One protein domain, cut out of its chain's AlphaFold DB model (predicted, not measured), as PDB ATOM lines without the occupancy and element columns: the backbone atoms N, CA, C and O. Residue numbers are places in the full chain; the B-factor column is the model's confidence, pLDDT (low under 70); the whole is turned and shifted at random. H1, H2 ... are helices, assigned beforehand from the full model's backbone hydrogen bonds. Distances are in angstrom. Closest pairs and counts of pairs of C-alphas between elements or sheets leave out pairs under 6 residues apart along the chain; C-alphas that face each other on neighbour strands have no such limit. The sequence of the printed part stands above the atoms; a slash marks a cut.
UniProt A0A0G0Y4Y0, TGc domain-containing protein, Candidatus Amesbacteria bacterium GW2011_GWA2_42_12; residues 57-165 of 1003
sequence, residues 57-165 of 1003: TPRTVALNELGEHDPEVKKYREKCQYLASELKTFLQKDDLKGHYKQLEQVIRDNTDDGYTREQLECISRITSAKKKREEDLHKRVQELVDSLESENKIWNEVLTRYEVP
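This is residues 57 to 165 of the 1003 residues of the protein "TGc domain-containing protein" of Candidatus Amesbacteria bacterium GW2011_GWA2_42_12 (UniProt A0A0G0Y4Y0). Four helices, H2, H3, H4 and H5, form an up-and-down bundle in which they follow one another round a ring, and H1 and H6 sit together at one end of it, where H2 begins and H5 ends. H1 and H6 spread apart like a V from near their first residues. The bundle is uneven: H2 and H5 pack closely, while H3 and H4 only just touch. The printed part has 109 residues with six named helices, H1 to H6 in chain order, and no named strand; its class is all helix. It is compact, with a radius of gyration of the C-alphas of 14.6 A, yet elongated, spanning 42 by 23 by 22 A.

H1, residues 58 to 69, touches H2, residues 71 to 91, with residues 63 to 68 alone, at a steep tilt of 58 degrees; the closest C-alphas, of Gly 67 and Lys 74, are 4.0 A apart. H2 is the hub, touching three helices. H2 and H3, residues 100 to 110, form a helical hairpin at a shallow tilt of 7 degrees, with the closest C-alphas, of Leu 83 and Asn 110, 7.2 A apart. H3 and H4, residues 117 to 127, form another and only just touch, with 3 pairs of C-alphas within 8 A; the closest, of Glu 104 and Thr 127, are 6.4 A apart. H4 and H5, residues 134 to 149, form a third, closest at the C-alphas of Cys 122 and Leu 144, 6.2 A apart. H5 touches H2 at a shallow tilt of 26 degrees, opposite ways, with the C-alphas of Ala 84 and Val 145 closest at 4.9 A. H2 and H4 are apart, and so are H3 and H5. H6, residues 151 to 161, touches H1 at a steep tilt of 48 degrees, the same way, with the C-alphas of Thr 60 and Glu 151 closest at 6.6 A. In H1, H2, H4 and H6 every O i to N i+4 pair is within hydrogen-bond range; in H3 6 of 7 are, in H5 11 of 12.

H1 begins at C-alpha 58, (-46.096, -8.637, 23.192). H2 is the longest helix, 29.7 A from first to last C-alpha, and H5 measures 22.6 A. H6 ends at C-alpha 161, (-49.605, 3.524, 37.982).

The two C-alphas farthest apart, of Gly 98 and Pro 165, are 44.4 A apart. The printed part has no cut and no long link. Its mean pLDDT is 85.9; residues 112 to 114 are under 70.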
ATOM      1  N   THR A  57     -42.974  -6.451  20.170       73.25
ATOM      2  CA  THR A  57     -42.999  -7.311  21.345       73.25
ATOM      3  C   THR A  57     -44.445  -7.456  21.834       73.25
ATOM      4  O   THR A  57     -45.273  -6.563  21.619       73.25
ATOM      5  N   PRO A  58     -44.792  -8.544  22.542       72.62
ATOM      6  CA  PRO A  58     -46.096  -8.637  23.192       72.62
ATOM      7  C   PRO A  58     -46.399  -7.428  24.105       72.62
ATOM      8  O   PRO A  58     -47.559  -7.039  24.222       72.62
ATOM      9  N   ARG A  59     -45.363  -6.767  24.658       79.62
ATOM     10  CA  ARG A  59     -45.484  -5.484  25.373       79.62
ATOM     11  C   ARG A  59     -45.779  -4.307  24.439       79.62
ATOM     12  O   ARG A  59     -46.620  -3.495  24.800       79.62
ATOM     13  N   THR A  60     -45.173  -4.212  23.247       80.06
ATOM     14  CA  THR A  60     -45.548  -3.207  22.226       80.06
ATOM     15  C   THR A  60     -47.038  -3.286  21.917       80.06
ATOM     16  O   THR A  60     -47.722  -2.265  21.911       80.06
ATOM     17  N   VAL A  61     -47.534  -4.502  21.662       76.19
ATOM     18  CA  VAL A  61     -48.935  -4.747  21.303       76.19
ATOM     19  C   VAL A  61     -49.834  -4.403  22.488       76.19
ATOM     20  O   VAL A  61     -50.741  -3.595  22.334       76.19
ATOM     21  N   ALA A  62     -49.527  -4.895  23.692       75.75
ATOM     22  CA  ALA A  62     -50.286  -4.552  24.893       75.75
ATOM     23  C   ALA A  62     -50.300  -3.036  25.189       75.75
ATOM     24  O   ALA A  62     -51.338  -2.508  25.567       75.75
ATOM     25  N   LEU A  63     -49.190  -2.318  24.977       81.69
ATOM     26  CA  LEU A  63     -49.113  -0.858  25.133       81.69
ATOM     27  C   LEU A  63     -49.845  -0.084  24.025       81.69
ATOM     28  O   LEU A  63     -50.323   1.017  24.289       81.69
ATOM     29  N   ASN A  64     -49.928  -0.622  22.802       81.25
ATOM     30  CA  ASN A  64     -50.764  -0.060  21.737       81.25
ATOM     31  C   ASN A  64     -52.245  -0.174  22.124       81.25
ATOM     32  O   ASN A  64     -52.926   0.843  22.208       81.25
ATOM     33  N   GLU A  65     -52.713  -1.390  22.422       75.88
ATOM     34  CA  GLU A  65     -54.117  -1.669  22.758       75.88
ATOM     35  C   GLU A  65     -54.549  -0.926  24.035       75.88
ATOM     36  O   GLU A  65     -55.566  -0.239  24.038       75.88
ATOM     37  N   LEU A  66     -53.737  -0.954  25.104       75.19
ATOM     38  CA  LEU A  66     -54.002  -0.147  26.304       75.19
ATOM     39  C   LEU A  66     -54.033   1.354  25.996       75.19
ATOM     40  O   LEU A  66     -54.802   2.072  26.621       75.19
ATOM     41  N   GLY A  67     -53.239   1.839  25.038       80.56
ATOM     42  CA  GLY A  67     -53.272   3.236  24.612       80.56
ATOM     43  C   GLY A  67     -54.547   3.616  23.848       80.56
ATOM     44  O   GLY A  67     -55.086   4.704  24.049       80.56
ATOM     45  N   GLU A  68     -55.084   2.732  23.008       81.62
ATOM     46  CA  GLU A  68     -56.371   2.983  22.338       81.62
ATOM     47  C   GLU A  68     -57.570   2.958  23.307       81.62
ATOM     48  O   GLU A  68     -58.687   3.305  22.917       81.62
ATOM     49  N   HIS A  69     -57.371   2.547  24.565       71.69
ATOM     50  CA  HIS A  69     -58.441   2.386  25.559       71.69
ATOM     51  C   HIS A  69     -58.270   3.277  26.799       71.69
ATOM     52  O   HIS A  69     -59.270   3.714  27.371       71.69
ATOM     53  N   ASP A  70     -57.036   3.625  27.169       83.38
ATOM     54  CA  ASP A  70     -56.706   4.645  28.163       83.38
ATOM     55  C   ASP A  70     -55.876   5.780  27.518       83.38
ATOM     56  O   ASP A  70     -54.677   5.621  27.238       83.38
ATOM     57  N   PRO A  71     -56.487   6.963  27.305       87.31
ATOM     58  CA  PRO A  71     -55.806   8.118  26.735       87.31
ATOM     59  C   PRO A  71     -54.583   8.593  27.526       87.31
ATOM     60  O   PRO A  71     -53.689   9.176  26.919       87.31
ATOM     61  N   GLU A  72     -54.493   8.364  28.841       87.69
ATOM     62  CA  GLU A  72     -53.312   8.738  29.627       87.69
ATOM     63  C   GLU A  72     -52.152   7.753  29.419       87.69
ATOM     64  O   GLU A  72     -50.998   8.183  29.454       87.69
ATOM     65  N   VAL A  73     -52.413   6.474  29.108       86.75
ATOM     66  CA  VAL A  73     -51.368   5.522  28.673       86.75
ATOM     67  C   VAL A  73     -50.831   5.910  27.296       86.75
ATOM     68  O   VAL A  73     -49.613   5.990  27.113       86.75
ATOM     69  N   LYS A  74     -51.719   6.227  26.345       91.38
ATOM     70  CA  LYS A  74     -51.339   6.699  25.002       91.38
ATOM     71  C   LYS A  74     -50.539   7.990  25.059       91.38
ATOM     72  O   LYS A  74     -49.407   8.023  24.591       91.38
ATOM     73  N   LYS A  75     -51.065   9.007  25.739       91.06
ATOM     74  CA  LYS A  75     -50.408  10.301  25.973       91.06
ATOM     75  C   LYS A  75     -49.085  10.160  26.725       91.06
ATOM     76  O   LYS A  75     -48.144  10.880  26.410       91.06
ATOM     77  N   TYR A  76     -48.968   9.245  27.693       90.12
ATOM     78  CA  TYR A  76     -47.691   8.967  28.358       90.12
ATOM     79  C   TYR A  76     -46.667   8.369  27.384       90.12
ATOM     80  O   TYR A  76     -45.533   8.842  27.315       90.12
ATOM     81  N   ARG A  77     -47.069   7.385  26.573       90.38
ATOM     82  CA  ARG A  77     -46.199   6.767  25.564       90.38
ATOM     83  C   ARG A  77     -45.809   7.738  24.448       90.38
ATOM     84  O   ARG A  77     -44.633   7.800  24.104       90.38
ATOM     85  N   GLU A  78     -46.746   8.542  23.956       91.81
ATOM     86  CA  GLU A  78     -46.507   9.618  22.987       91.81
ATOM     87  C   GLU A  78     -45.570  10.693  23.566       91.81
ATOM     88  O   GLU A  78     -44.613  11.073  22.896       91.81
ATOM     89  N   LYS A  79     -45.749  11.118  24.831       91.06
ATOM     90  CA  LYS A  79     -44.797  11.999  25.546       91.06
ATOM     91  C   LYS A  79     -43.393  11.385  25.623       91.06
ATOM     92  O   LYS A  79     -42.408  12.095  25.426       91.06
ATOM     93  N   CYS A  80     -43.276  10.089  25.927       91.38
ATOM     94  CA  CYS A  80     -41.986   9.397  25.990       91.38
ATOM     95  C   CYS A  80     -41.306   9.325  24.617       91.38
ATOM     96  O   CYS A  80     -40.134   9.677  24.504       91.38
ATOM     97  N   GLN A  81     -42.046   8.949  23.570       92.38
ATOM     98  CA  GLN A  81     -41.553   8.893  22.189       92.38
ATOM     99  C   GLN A  81     -41.167  10.279  21.655       92.38
ATOM    100  O   GLN A  81     -40.099  10.433  21.060       92.38
ATOM    101  N   TYR A  82     -41.986  11.301  21.917       94.12
ATOM    102  CA  TYR A  82     -41.701  12.686  21.549       94.12
ATOM    103  C   TYR A  82     -40.417  13.186  22.218       94.12
ATOM    104  O   TYR A  82     -39.486  13.592  21.519       94.12
ATOM    105  N   LEU A  83     -40.306  13.067  23.548       93.06
ATOM    106  CA  LEU A  83     -39.105  13.488  24.269       93.06
ATOM    107  C   LEU A  83     -37.868  12.691  23.825       93.06
ATOM    108  O   LEU A  83     -36.810  13.286  23.632       93.06
ATOM    109  N   ALA A  84     -37.978  11.378  23.597       94.69
ATOM    110  CA  ALA A  84     -36.875  10.580  23.061       94.69
ATOM    111  C   ALA A  84     -36.418  11.074  21.675       94.69
ATOM    112  O   ALA A  84     -35.215  11.210  21.440       94.69
ATOM    113  N   SER A  85     -37.360  11.395  20.780       94.94
ATOM    114  CA  SER A  85     -37.058  11.921  19.444       94.94
ATOM    115  C   SER A  85     -36.350  13.281  19.500       94.94
ATOM    116  O   SER A  85     -35.314  13.454  18.857       94.94
ATOM    117  N   GLU A  86     -36.815  14.198  20.353       95.19
ATOM    118  CA  GLU A  86     -36.179  15.497  20.580       95.19
ATOM    119  C   GLU A  86     -34.757  15.330  21.132       95.19
ATOM    120  O   GLU A  86     -33.804  15.881  20.574       95.19
ATOM    121  N   LEU A  87     -34.577  14.512  22.176       94.00
ATOM    122  CA  LEU A  87     -33.269  14.227  22.777       94.00
ATOM    123  C   LEU A  87     -32.290  13.582  21.780       94.00
ATOM    124  O   LEU A  87     -31.102  13.917  21.795       94.00
ATOM    125  N   LYS A  88     -32.768  12.739  20.853       96.06
ATOM    126  CA  LYS A  88     -31.954  12.212  19.742       96.06
ATOM    127  C   LYS A  88     -31.427  13.312  18.816       96.06
ATOM    128  O   LYS A  88     -30.279  13.215  18.386       96.06
ATOM    129  N   THR A  89     -32.179  14.390  18.569       96.19
ATOM    130  CA  THR A  89     -31.658  15.538  17.791       96.19
ATOM    131  C   THR A  89     -30.524  16.274  18.509       96.19
ATOM    132  O   THR A  89     -29.661  16.862  17.859       96.19
ATOM    133  N   PHE A  90     -30.490  16.245  19.846       94.31
ATOM    134  CA  PHE A  90     -29.388  16.806  20.630       94.31
ATOM    135  C   PHE A  90     -28.164  15.885  20.638       94.31
ATOM    136  O   PHE A  90     -27.050  16.381  20.500       94.31
ATOM    137  N   LEU A  91     -28.353  14.564  20.721       94.50
ATOM    138  CA  LEU A  91     -27.263  13.578  20.658       94.50
ATOM    139  C   LEU A  91     -26.484  13.602  19.331       94.50
ATOM    140  O   LEU A  91     -25.324  13.197  19.305       94.50
ATOM    141  N   GLN A  92     -27.094  14.102  18.253       94.88
ATOM    142  CA  GLN A  92     -26.463  14.302  16.942       94.88
ATOM    143  C   GLN A  92     -25.620  15.590  16.831       94.88
ATOM    144  O   GLN A  92     -25.055  15.844  15.770       94.88
ATOM    145  N   LYS A  93     -25.548  16.430  17.875       92.69
ATOM    146  CA  LYS A  93     -24.796  17.699  17.855       92.69
ATOM    147  C   LYS A  93     -23.417  17.532  18.487       92.69
ATOM    148  O   LYS A  93     -23.312  17.045  19.611       92.69
ATOM    149  N   ASP A  94     -22.391  18.041  17.808       87.44
ATOM    150  CA  ASP A  94     -20.994  17.992  18.271       87.44
ATOM    151  C   ASP A  94     -20.713  18.867  19.515       87.44
ATOM    152  O   ASP A  94     -19.752  18.609  20.232       87.44
ATOM    153  N   ASP A  95     -21.544  19.887  19.782       89.69
ATOM    154  CA  ASP A  95     -21.480  20.770  20.968       89.69
ATOM    155  C   ASP A  95     -22.793  20.691  21.770       89.69
ATOM    156  O   ASP A  95     -23.601  21.627  21.841       89.69
ATOM    157  N   LEU A  96     -23.047  19.526  22.369       89.81
ATOM    158  CA  LEU A  96     -24.202  19.302  23.242       89.81
ATOM    159  C   LEU A  96     -24.201  20.282  24.432       89.81
ATOM    160  O   LEU A  96     -25.259  20.698  24.920       89.81
ATOM    161  N   LYS A  97     -23.012  20.695  24.882       89.00
ATOM    162  CA  LYS A  97     -22.812  21.631  25.989       89.00
ATOM    163  C   LYS A  97     -23.240  23.064  25.657       89.00
ATOM    164  O   LYS A  97     -23.862  23.711  26.505       89.00
ATOM    165  N   GLY A  98     -22.977  23.558  24.451       89.31
ATOM    166  CA  GLY A  98     -23.463  24.849  23.955       89.31
ATOM    167  C   GLY A  98     -24.989  24.897  23.858       89.31
ATOM    168  O   GLY A  98     -25.616  25.902  24.201       89.31
ATOM    169  N   HIS A  99     -25.606  23.763  23.516       90.94
ATOM    170  CA  HIS A  99     -27.059  23.598  23.449       90.94
ATOM    171  C   HIS A  99     -27.741  23.293  24.800       90.94
ATOM    172  O   HIS A  99     -28.969  23.196  24.853       90.94
ATOM    173  N   TYR A 100     -26.996  23.225  25.911       88.06
ATOM    174  CA  TYR A 100     -27.505  22.796  27.222       88.06
ATOM    175  C   TYR A 100     -28.773  23.523  27.699       88.06
ATOM    176  O   TYR A 100     -29.649  22.898  28.283       88.06
ATOM    177  N   LYS A 101     -28.912  24.834  27.449       88.69
ATOM    178  CA  LYS A 101     -30.127  25.579  27.844       88.69
ATOM    179  C   LYS A 101     -31.376  25.137  27.077       88.69
ATOM    180  O   LYS A 101     -32.463  25.190  27.635       88.69
ATOM    181  N   GLN A 102     -31.227  24.737  25.815       92.56
ATOM    182  CA  GLN A 102     -32.332  24.233  24.996       92.56
ATOM    183  C   GLN A 102     -32.701  22.812  25.430       92.56
ATOM    184  O   GLN A 102     -33.875  22.528  25.611       92.56
ATOM    185  N   LEU A 103     -31.700  21.969  25.706       89.44
ATOM    186  CA  LEU A 103     -31.885  20.644  26.304       89.44
ATOM    187  C   LEU A 103     -32.603  20.722  27.668       89.44
ATOM    188  O   LEU A 103     -33.568  20.005  27.907       89.44
ATOM    189  N   GLU A 104     -32.157  21.622  28.553       87.88
ATOM    190  CA  GLU A 104     -32.772  21.877  29.864       87.88
ATOM    191  C   GLU A 104     -34.233  22.341  29.722       87.88
ATOM    192  O   GLU A 104     -35.079  21.924  30.509       87.88
ATOM    193  N   GLN A 105     -34.534  23.167  28.714       90.31
ATOM    194  CA  GLN A 105     -35.885  23.653  28.425       90.31
ATOM    195  C   GLN A 105     -36.795  22.537  27.887       90.31
ATOM    196  O   GLN A 105     -37.856  22.310  28.453       90.31
ATOM    197  N   VAL A 106     -36.348  21.781  26.877       92.12
ATOM    198  CA  VAL A 106     -37.094  20.645  26.299       92.12
ATOM    199  C   VAL A 106     -37.434  19.598  27.359       92.12
ATOM    200  O   VAL A 106     -38.551  19.090  27.387       92.12
ATOM    201  N   ILE A 107     -36.504  19.300  28.271       88.94
ATOM    202  CA  ILE A 107     -36.772  18.383  29.382       88.94
ATOM    203  C   ILE A 107     -37.824  18.972  30.340       88.94
ATOM    204  O   ILE A 107     -38.775  18.271  30.678       88.94
ATOM    205  N   ARG A 108     -37.693  20.248  30.742       86.38
ATOM    206  CA  ARG A 108     -38.656  20.925  31.637       86.38
ATOM    207  C   ARG A 108     -40.072  20.944  31.067       86.38
ATOM    208  O   ARG A 108     -41.005  20.578  31.772       86.38
ATOM    209  N   ASP A 109     -40.216  21.320  29.799       87.75
ATOM    210  CA  ASP A 109     -41.518  21.494  29.139       87.75
ATOM    211  C   ASP A 109     -42.298  20.176  28.977       87.75
ATOM    212  O   ASP A 109     -43.490  20.192  28.679       87.75
ATOM    213  N   ASN A 110     -41.644  19.030  29.198       85.44
ATOM    214  CA  ASN A 110     -42.274  17.714  29.161       85.44
ATOM    215  C   ASN A 110     -42.450  17.069  30.555       85.44
ATOM    216  O   ASN A 110     -43.231  16.123  30.680       85.44
ATOM    217  N   THR A 111     -41.772  17.557  31.609       80.88
ATOM    218  CA  THR A 111     -41.758  16.925  32.954       80.88
ATOM    219  C   THR A 111     -43.025  17.056  33.798       80.88
ATOM    220  O   THR A 111     -43.113  16.383  34.827       80.88
ATOM    221  N   ASP A 112     -43.998  17.865  33.385       66.44
ATOM    222  CA  ASP A 112     -45.208  18.132  34.169       66.44
ATOM    223  C   ASP A 112     -46.196  16.947  34.085       66.44
ATOM    224  O   ASP A 112     -46.977  16.812  33.136       66.44
ATOM    225  N   ASP A 113     -46.096  16.067  35.086       63.78
ATOM    226  CA  ASP A 113     -46.829  14.813  35.307       63.78
ATOM    227  C   ASP A 113     -46.705  13.768  34.175       63.78
ATOM    228  O   ASP A 113     -47.237  13.884  33.062       63.78
ATOM    229  N   GLY A 114     -45.972  12.688  34.470       68.44
ATOM    230  CA  GLY A 114     -45.613  11.673  33.478       68.44
ATOM    231  C   GLY A 114     -44.633  10.619  33.992       68.44
ATOM    232  O   GLY A 114     -44.981   9.446  34.076       68.44
ATOM    233  N   TYR A 115     -43.414  11.045  34.303       81.50
ATOM    234  CA  TYR A 115     -42.232  10.183  34.241       81.50
ATOM    235  C   TYR A 115     -41.939   9.323  35.472       81.50
ATOM    236  O   TYR A 115     -42.215   9.714  36.607       81.50
ATOM    237  N   THR A 116     -41.267   8.194  35.223       79.56
ATOM    238  CA  THR A 116     -40.809   7.280  36.275       79.56
ATOM    239  C   THR A 116     -39.819   7.969  37.213       79.56
ATOM    240  O   THR A 116     -39.087   8.890  36.832       79.56
ATOM    241  N   ARG A 117     -39.693   7.456  38.441       79.75
ATOM    242  CA  ARG A 117     -38.670   7.917  39.397       79.75
ATOM    243  C   ARG A 117     -37.247   7.862  38.824       79.75
ATOM    244  O   ARG A 117     -36.439   8.734  39.133       79.75
ATOM    245  N   GLU A 118     -36.938   6.862  38.000       79.31
ATOM    246  CA  GLU A 118     -35.626   6.712  37.358       79.31
ATOM    247  C   GLU A 118     -35.414   7.763  36.257       79.31
ATOM    248  O   GLU A 118     -34.355   8.384  36.190       79.31
ATOM    249  N   GLN A 119     -36.435   8.020  35.433       82.12
ATOM    250  CA  GLN A 119     -36.408   9.077  34.418       82.12
ATOM    251  C   GLN A 119     -36.246  10.457  35.073       82.12
ATOM    252  O   GLN A 119     -35.372  11.219  34.664       82.12
ATOM    253  N   LEU A 120     -36.988  10.747  36.149       84.19
ATOM    254  CA  LEU A 120     -36.839  11.969  36.949       84.19
ATOM    255  C   LEU A 120     -35.445  12.083  37.592       84.19
ATOM    256  O   LEU A 120     -34.885  13.181  37.665       84.19
ATOM    257  N   GLU A 121     -34.837  10.971  38.018       85.94
ATOM    258  CA  GLU A 121     -33.462  10.979  38.521       85.94
ATOM    259  C   GLU A 121     -32.444  11.253  37.402       85.94
ATOM    260  O   GLU A 121     -31.548  12.078  37.588       85.94
ATOM    261  N   CYS A 122     -32.586  10.639  36.223       82.19
ATOM    262  CA  CYS A 122     -31.761  10.941  35.048       82.19
ATOM    263  C   CYS A 122     -31.902  12.404  34.608       82.19
ATOM    264  O   CYS A 122     -30.896  13.074  34.377       82.19
ATOM    265  N   ILE A 123     -33.122  12.939  34.603       83.88
ATOM    266  CA  ILE A 123     -33.418  14.351  34.343       83.88
ATOM    267  C   ILE A 123     -32.704  15.251  35.360       83.88
ATOM    268  O   ILE A 123     -31.917  16.109  34.969       83.88
ATOM    269  N   SER A 124     -32.851  14.994  36.662       86.19
ATOM    270  CA  SER A 124     -32.144  15.728  37.725       86.19
ATOM    271  C   SER A 124     -30.613  15.637  37.588       86.19
ATOM    272  O   SER A 124     -29.883  16.621  37.767       86.19
ATOM    273  N   ARG A 125     -30.094  14.470  37.185       87.00
ATOM    274  CA  ARG A 125     -28.672  14.236  36.886       87.00
ATOM    275  C   ARG A 125     -28.186  15.025  35.659       87.00
ATOM    276  O   ARG A 125     -27.032  15.451  35.667       87.00
ATOM    277  N   ILE A 126     -29.024  15.256  34.646       86.12
ATOM    278  CA  ILE A 126     -28.736  16.121  33.484       86.12
ATOM    279  C   ILE A 126     -28.802  17.604  33.892       86.12
ATOM    280  O   ILE A 126     -27.865  18.365  33.632       86.12
ATOM    281  N   THR A 127     -29.839  18.022  34.625       83.94
ATOM    282  CA  THR A 127     -30.023  19.402  35.121       83.94
ATOM    283  C   THR A 127     -28.936  19.829  36.125       83.94
ATOM    284  O   THR A 127     -28.583  21.004  36.222       83.94
ATOM    285  N   SER A 128     -28.321  18.880  36.837       82.94
ATOM    286  CA  SER A 128     -27.156  19.130  37.704       82.94
ATOM    287  C   SER A 128     -25.799  19.015  36.984       82.94
ATOM    288  O   SER A 128     -24.786  19.493  37.501       82.94
ATOM    289  N   ALA A 129     -25.742  18.455  35.768       83.25
ATOM    290  CA  ALA A 129     -24.501  18.248  35.010       83.25
ATOM    291  C   ALA A 129     -23.914  19.514  34.349       83.25
ATOM    292  O   ALA A 129     -22.885  19.424  33.685       83.25
ATOM    293  N   LYS A 130     -24.483  20.704  34.585       72.62
ATOM    294  CA  LYS A 130     -24.126  22.012  33.984       72.62
ATOM    295  C   LYS A 130     -22.632  22.407  33.993       72.62
ATOM    296  O   LYS A 130     -22.239  23.332  33.287       72.62
ATOM    297  N   LYS A 131     -21.792  21.745  34.799       71.62
ATOM    298  CA  LYS A 131     -20.328  21.953  34.881       71.62
ATOM    299  C   LYS A 131     -19.476  20.726  34.503       71.62
ATOM    300  O   LYS A 131     -18.256  20.793  34.634       71.62
ATOM    301  N   LYS A 132     -20.077  19.612  34.073       76.12
ATOM    302  CA  LYS A 132     -19.364  18.364  33.751       76.12
ATOM    303  C   LYS A 132     -18.707  18.402  32.359       76.12
ATOM    304  O   LYS A 132     -18.750  19.417  31.647       76.12
ATOM    305  N   ARG A 133     -18.023  17.305  32.017       85.38
ATOM    306  CA  ARG A 133     -17.479  17.053  30.673       85.38
ATOM    307  C   ARG A 133     -18.623  16.774  29.695       85.38
ATOM    308  O   ARG A 133     -19.704  16.374  30.112       85.38
ATOM    309  N   GLU A 134     -18.362  16.990  28.413       88.62
ATOM    310  CA  GLU A 134     -19.313  16.759  27.316       88.62
ATOM    311  C   GLU A 134     -19.755  15.291  27.245       88.62
ATOM    312  O   GLU A 134     -20.944  15.001  27.290       88.62
ATOM    313  N   GLU A 135     -18.792  14.367  27.300       88.44
ATOM    314  CA  GLU A 135     -18.993  12.908  27.349       88.44
ATOM    315  C   GLU A 135     -19.974  12.477  28.460       88.44
ATOM    316  O   GLU A 135     -20.837  11.624  28.261       88.44
ATOM    317  N   ASP A 136     -19.866  13.108  29.633       88.81
ATOM    318  CA  ASP A 136     -20.709  12.875  30.815       88.81
ATOM    319  C   ASP A 136     -22.166  13.317  30.590       88.81
ATOM    320  O   ASP A 136     -23.078  12.794  31.233       88.81
ATOM    321  N   LEU A 137     -22.377  14.320  29.729       89.50
ATOM    322  CA  LEU A 137     -23.689  14.835  29.345       89.50
ATOM    323  C   LEU A 137     -24.287  13.974  28.228       89.50
ATOM    324  O   LEU A 137     -25.420  13.522  28.379       89.50
ATOM    325  N   HIS A 138     -23.509  13.664  27.183       92.38
ATOM    326  CA  HIS A 138     -23.896  12.758  26.091       92.38
ATOM    327  C   HIS A 138     -24.370  11.414  26.632       92.38
ATOM    328  O   HIS A 138     -25.480  10.982  26.329       92.38
ATOM    329  N   LYS A 139     -23.579  10.796  27.521       92.50
ATOM    330  CA  LYS A 139     -23.933   9.516  28.142       92.50
ATOM    331  C   LYS A 139     -25.260   9.584  28.901       92.50
ATOM    332  O   LYS A 139     -26.073   8.683  28.764       92.50
ATOM    333  N   ARG A 140     -25.504  10.645  29.678       91.25
ATOM    334  CA  ARG A 140     -26.743  10.790  30.471       91.25
ATOM    335  C   ARG A 140     -27.969  11.071  29.611       91.25
ATOM    336  O   ARG A 140     -29.057  10.629  29.958       91.25
ATOM    337  N   VAL A 141     -27.802  11.800  28.507       92.19
ATOM    338  CA  VAL A 141     -28.881  12.007  27.534       92.19
ATOM    339  C   VAL A 141     -29.196  10.696  26.811       92.19
ATOM    340  O   VAL A 141     -30.371  10.374  26.678       92.19
ATOM    341  N   GLN A 142     -28.188   9.894  26.446       94.06
ATOM    342  CA  GLN A 142     -28.399   8.547  25.900       94.06
ATOM    343  C   GLN A 142     -29.099   7.629  26.917       94.06
ATOM    344  O   GLN A 142     -30.126   7.053  26.587       94.06
ATOM    345  N   GLU A 143     -28.636   7.584  28.175       92.00
ATOM    346  CA  GLU A 143     -29.292   6.844  29.271       92.00
ATOM    347  C   GLU A 143     -30.774   7.242  29.435       92.00
ATOM    348  O   GLU A 143     -31.610   6.393  29.741       92.00
ATOM    349  N   LEU A 144     -31.122   8.521  29.229       92.44
ATOM    350  CA  LEU A 144     -32.510   8.988  29.264       92.44
ATOM    351  C   LEU A 144     -33.297   8.572  28.009       92.44
ATOM    352  O   LEU A 144     -34.424   8.116  28.157       92.44
ATOM    353  N   VAL A 145     -32.721   8.675  26.806       94.44
ATOM    354  CA  VAL A 145     -33.340   8.201  25.552       94.44
ATOM    355  C   VAL A 145     -33.633   6.705  25.624       94.44
ATOM    356  O   VAL A 145     -34.781   6.307  25.448       94.44
ATOM    357  N   ASP A 146     -32.644   5.890  25.994       91.69
ATOM    358  CA  ASP A 146     -32.795   4.440  26.155       91.69
ATOM    359  C   ASP A 146     -33.894   4.109  27.183       91.69
ATOM    360  O   ASP A 146     -34.648   3.151  27.027       91.69
ATOM    361  N   SER A 147     -34.025   4.928  28.233       90.06
ATOM    362  CA  SER A 147     -35.048   4.780  29.275       90.06
ATOM    363  C   SER A 147     -36.455   5.226  28.843       90.06
ATOM    364  O   SER A 147     -37.445   4.727  29.378       90.06
ATOM    365  N   LEU A 148     -36.560   6.166  27.899       91.38
ATOM    366  CA  LEU A 148     -37.824   6.649  27.328       91.38
ATOM    367  C   LEU A 148     -38.324   5.762  26.180       91.38
ATOM    368  O   LEU A 148     -39.526   5.703  25.951       91.38
ATOM    369  N   GLU A 149     -37.428   5.063  25.481       91.69
ATOM    370  CA  GLU A 149     -37.776   4.117  24.409       91.69
ATOM    371  C   GLU A 149     -37.911   2.667  24.897       91.69
ATOM    372  O   GLU A 149     -38.464   1.826  24.190       91.69
ATOM    373  N   SER A 150     -37.440   2.353  26.109       90.19
ATOM    374  CA  SER A 150     -37.561   1.011  26.678       90.19
ATOM    375  C   SER A 150     -39.017   0.655  26.979       90.19
ATOM    376  O   SER A 150     -39.588   1.061  27.993       90.19
ATOM    377  N   GLU A 151     -39.595  -0.197  26.133       86.75
ATOM    378  CA  GLU A 151     -40.954  -0.719  26.305       86.75
ATOM    379  C   GLU A 151     -41.155  -1.397  27.660       86.75
ATOM    380  O   GLU A 151     -42.198  -1.212  28.272       86.75
ATOM    381  N   ASN A 152     -40.144  -2.109  28.176       84.94
ATOM    382  CA  ASN A 152     -40.194  -2.711  29.512       84.94
ATOM    383  C   ASN A 152     -40.336  -1.648  30.616       84.94
ATOM    384  O   ASN A 152     -41.048  -1.875  31.590       84.94
ATOM    385  N   LYS A 153     -39.687  -0.480  30.487       87.00
ATOM    386  CA  LYS A 153     -39.818   0.602  31.479       87.00
ATOM    387  C   LYS A 153     -41.151   1.331  31.365       87.00
ATOM    388  O   LYS A 153     -41.752   1.631  32.392       87.00
ATOM    389  N   ILE A 154     -41.634   1.576  30.142       88.31
ATOM    390  CA  ILE A 154     -42.977   2.132  29.915       88.31
ATOM    391  C   ILE A 154     -44.031   1.179  30.493       88.31
ATOM    392  O   ILE A 154     -44.888   1.614  31.253       88.31
ATOM    393  N   TRP A 155     -43.929  -0.117  30.188       87.62
ATOM    394  CA  TRP A 155     -44.799  -1.178  30.693       87.62
ATOM    395  C   TRP A 155     -44.816  -1.232  32.224       87.62
ATOM    396  O   TRP A 155     -45.882  -1.134  32.827       87.62
ATOM    397  N   ASN A 156     -43.646  -1.283  32.863       84.75
ATOM    398  CA  ASN A 156     -43.554  -1.346  34.321       84.75
ATOM    399  C   ASN A 156     -44.082  -0.076  35.004       84.75
ATOM    400  O   ASN A 156     -44.697  -0.179  36.064       84.75
ATOM    401  N   GLU A 157     -43.907   1.110  34.411       85.81
ATOM    402  CA  GLU A 157     -44.515   2.345  34.927       85.81
ATOM    403  C   GLU A 157     -46.042   2.332  34.776       85.81
ATOM    404  O   GLU A 157     -46.749   2.700  35.710       85.81
ATOM    405  N   VAL A 158     -46.561   1.875  33.631       86.12
ATOM    406  CA  VAL A 158     -48.006   1.725  33.401       86.12
ATOM    407  C   VAL A 158     -48.611   0.770  34.437       86.12
ATOM    408  O   VAL A 158     -49.586   1.126  35.092       86.12
ATOM    409  N   LEU A 159     -47.993  -0.390  34.675       83.31
ATOM    410  CA  LEU A 159     -48.433  -1.327  35.715       83.31
ATOM    411  C   LEU A 159     -48.318  -0.739  37.132       83.31
ATOM    412  O   LEU A 159     -49.233  -0.908  37.936       83.31
ATOM    413  N   THR A 160     -47.250   0.010  37.425       83.06
ATOM    414  CA  THR A 160     -47.066   0.693  38.720       83.06
ATOM    415  C   THR A 160     -48.145   1.754  38.959       83.06
ATOM    416  O   THR A 160     -48.667   1.856  40.066       83.06
ATOM    417  N   ARG A 161     -48.533   2.512  37.924       81.25
ATOM    418  CA  ARG A 161     -49.605   3.524  37.982       81.25
ATOM    419  C   ARG A 161     -50.985   2.936  38.271       81.25
ATOM    420  O   ARG A 161     -51.788   3.604  38.913       81.25
ATOM    421  N   TYR A 162     -51.252   1.711  37.822       80.31
ATOM    422  CA  TYR A 162     -52.481   0.977  38.143       80.31
ATOM    423  C   TYR A 162     -52.378   0.149  39.437       80.31
ATOM    424  O   TYR A 162     -53.251  -0.676  39.695       80.31
ATOM    425  N   GLU A 163     -51.323   0.345  40.239       85.31
ATOM    426  CA  GLU A 163     -51.053  -0.398  41.480       85.31
ATOM    427  C   GLU A 163     -51.046  -1.932  41.283       85.31
ATOM    428  O   GLU A 163     -51.365  -2.694  42.196       85.31
ATOM    429  N   VAL A 164     -50.677  -2.412  40.085       71.25
ATOM    430  CA  VAL A 164     -50.710  -3.844  39.754       71.25
ATOM    431  C   VAL A 164     -49.696  -4.605  40.620       71.25
ATOM    432  O   VAL A 164     -48.507  -4.276  40.582       71.25
ATOM    433  N   PRO A 165     -50.120  -5.640  41.377       75.44
ATOM    434  CA  PRO A 165     -49.213  -6.411  42.221       75.44
ATOM    435  C   PRO A 165     -48.064  -7.023  41.420       75.44
ATOM    436  O   PRO A 165     -48.290  -7.594  40.352       75.44
TER     437      PRO A 165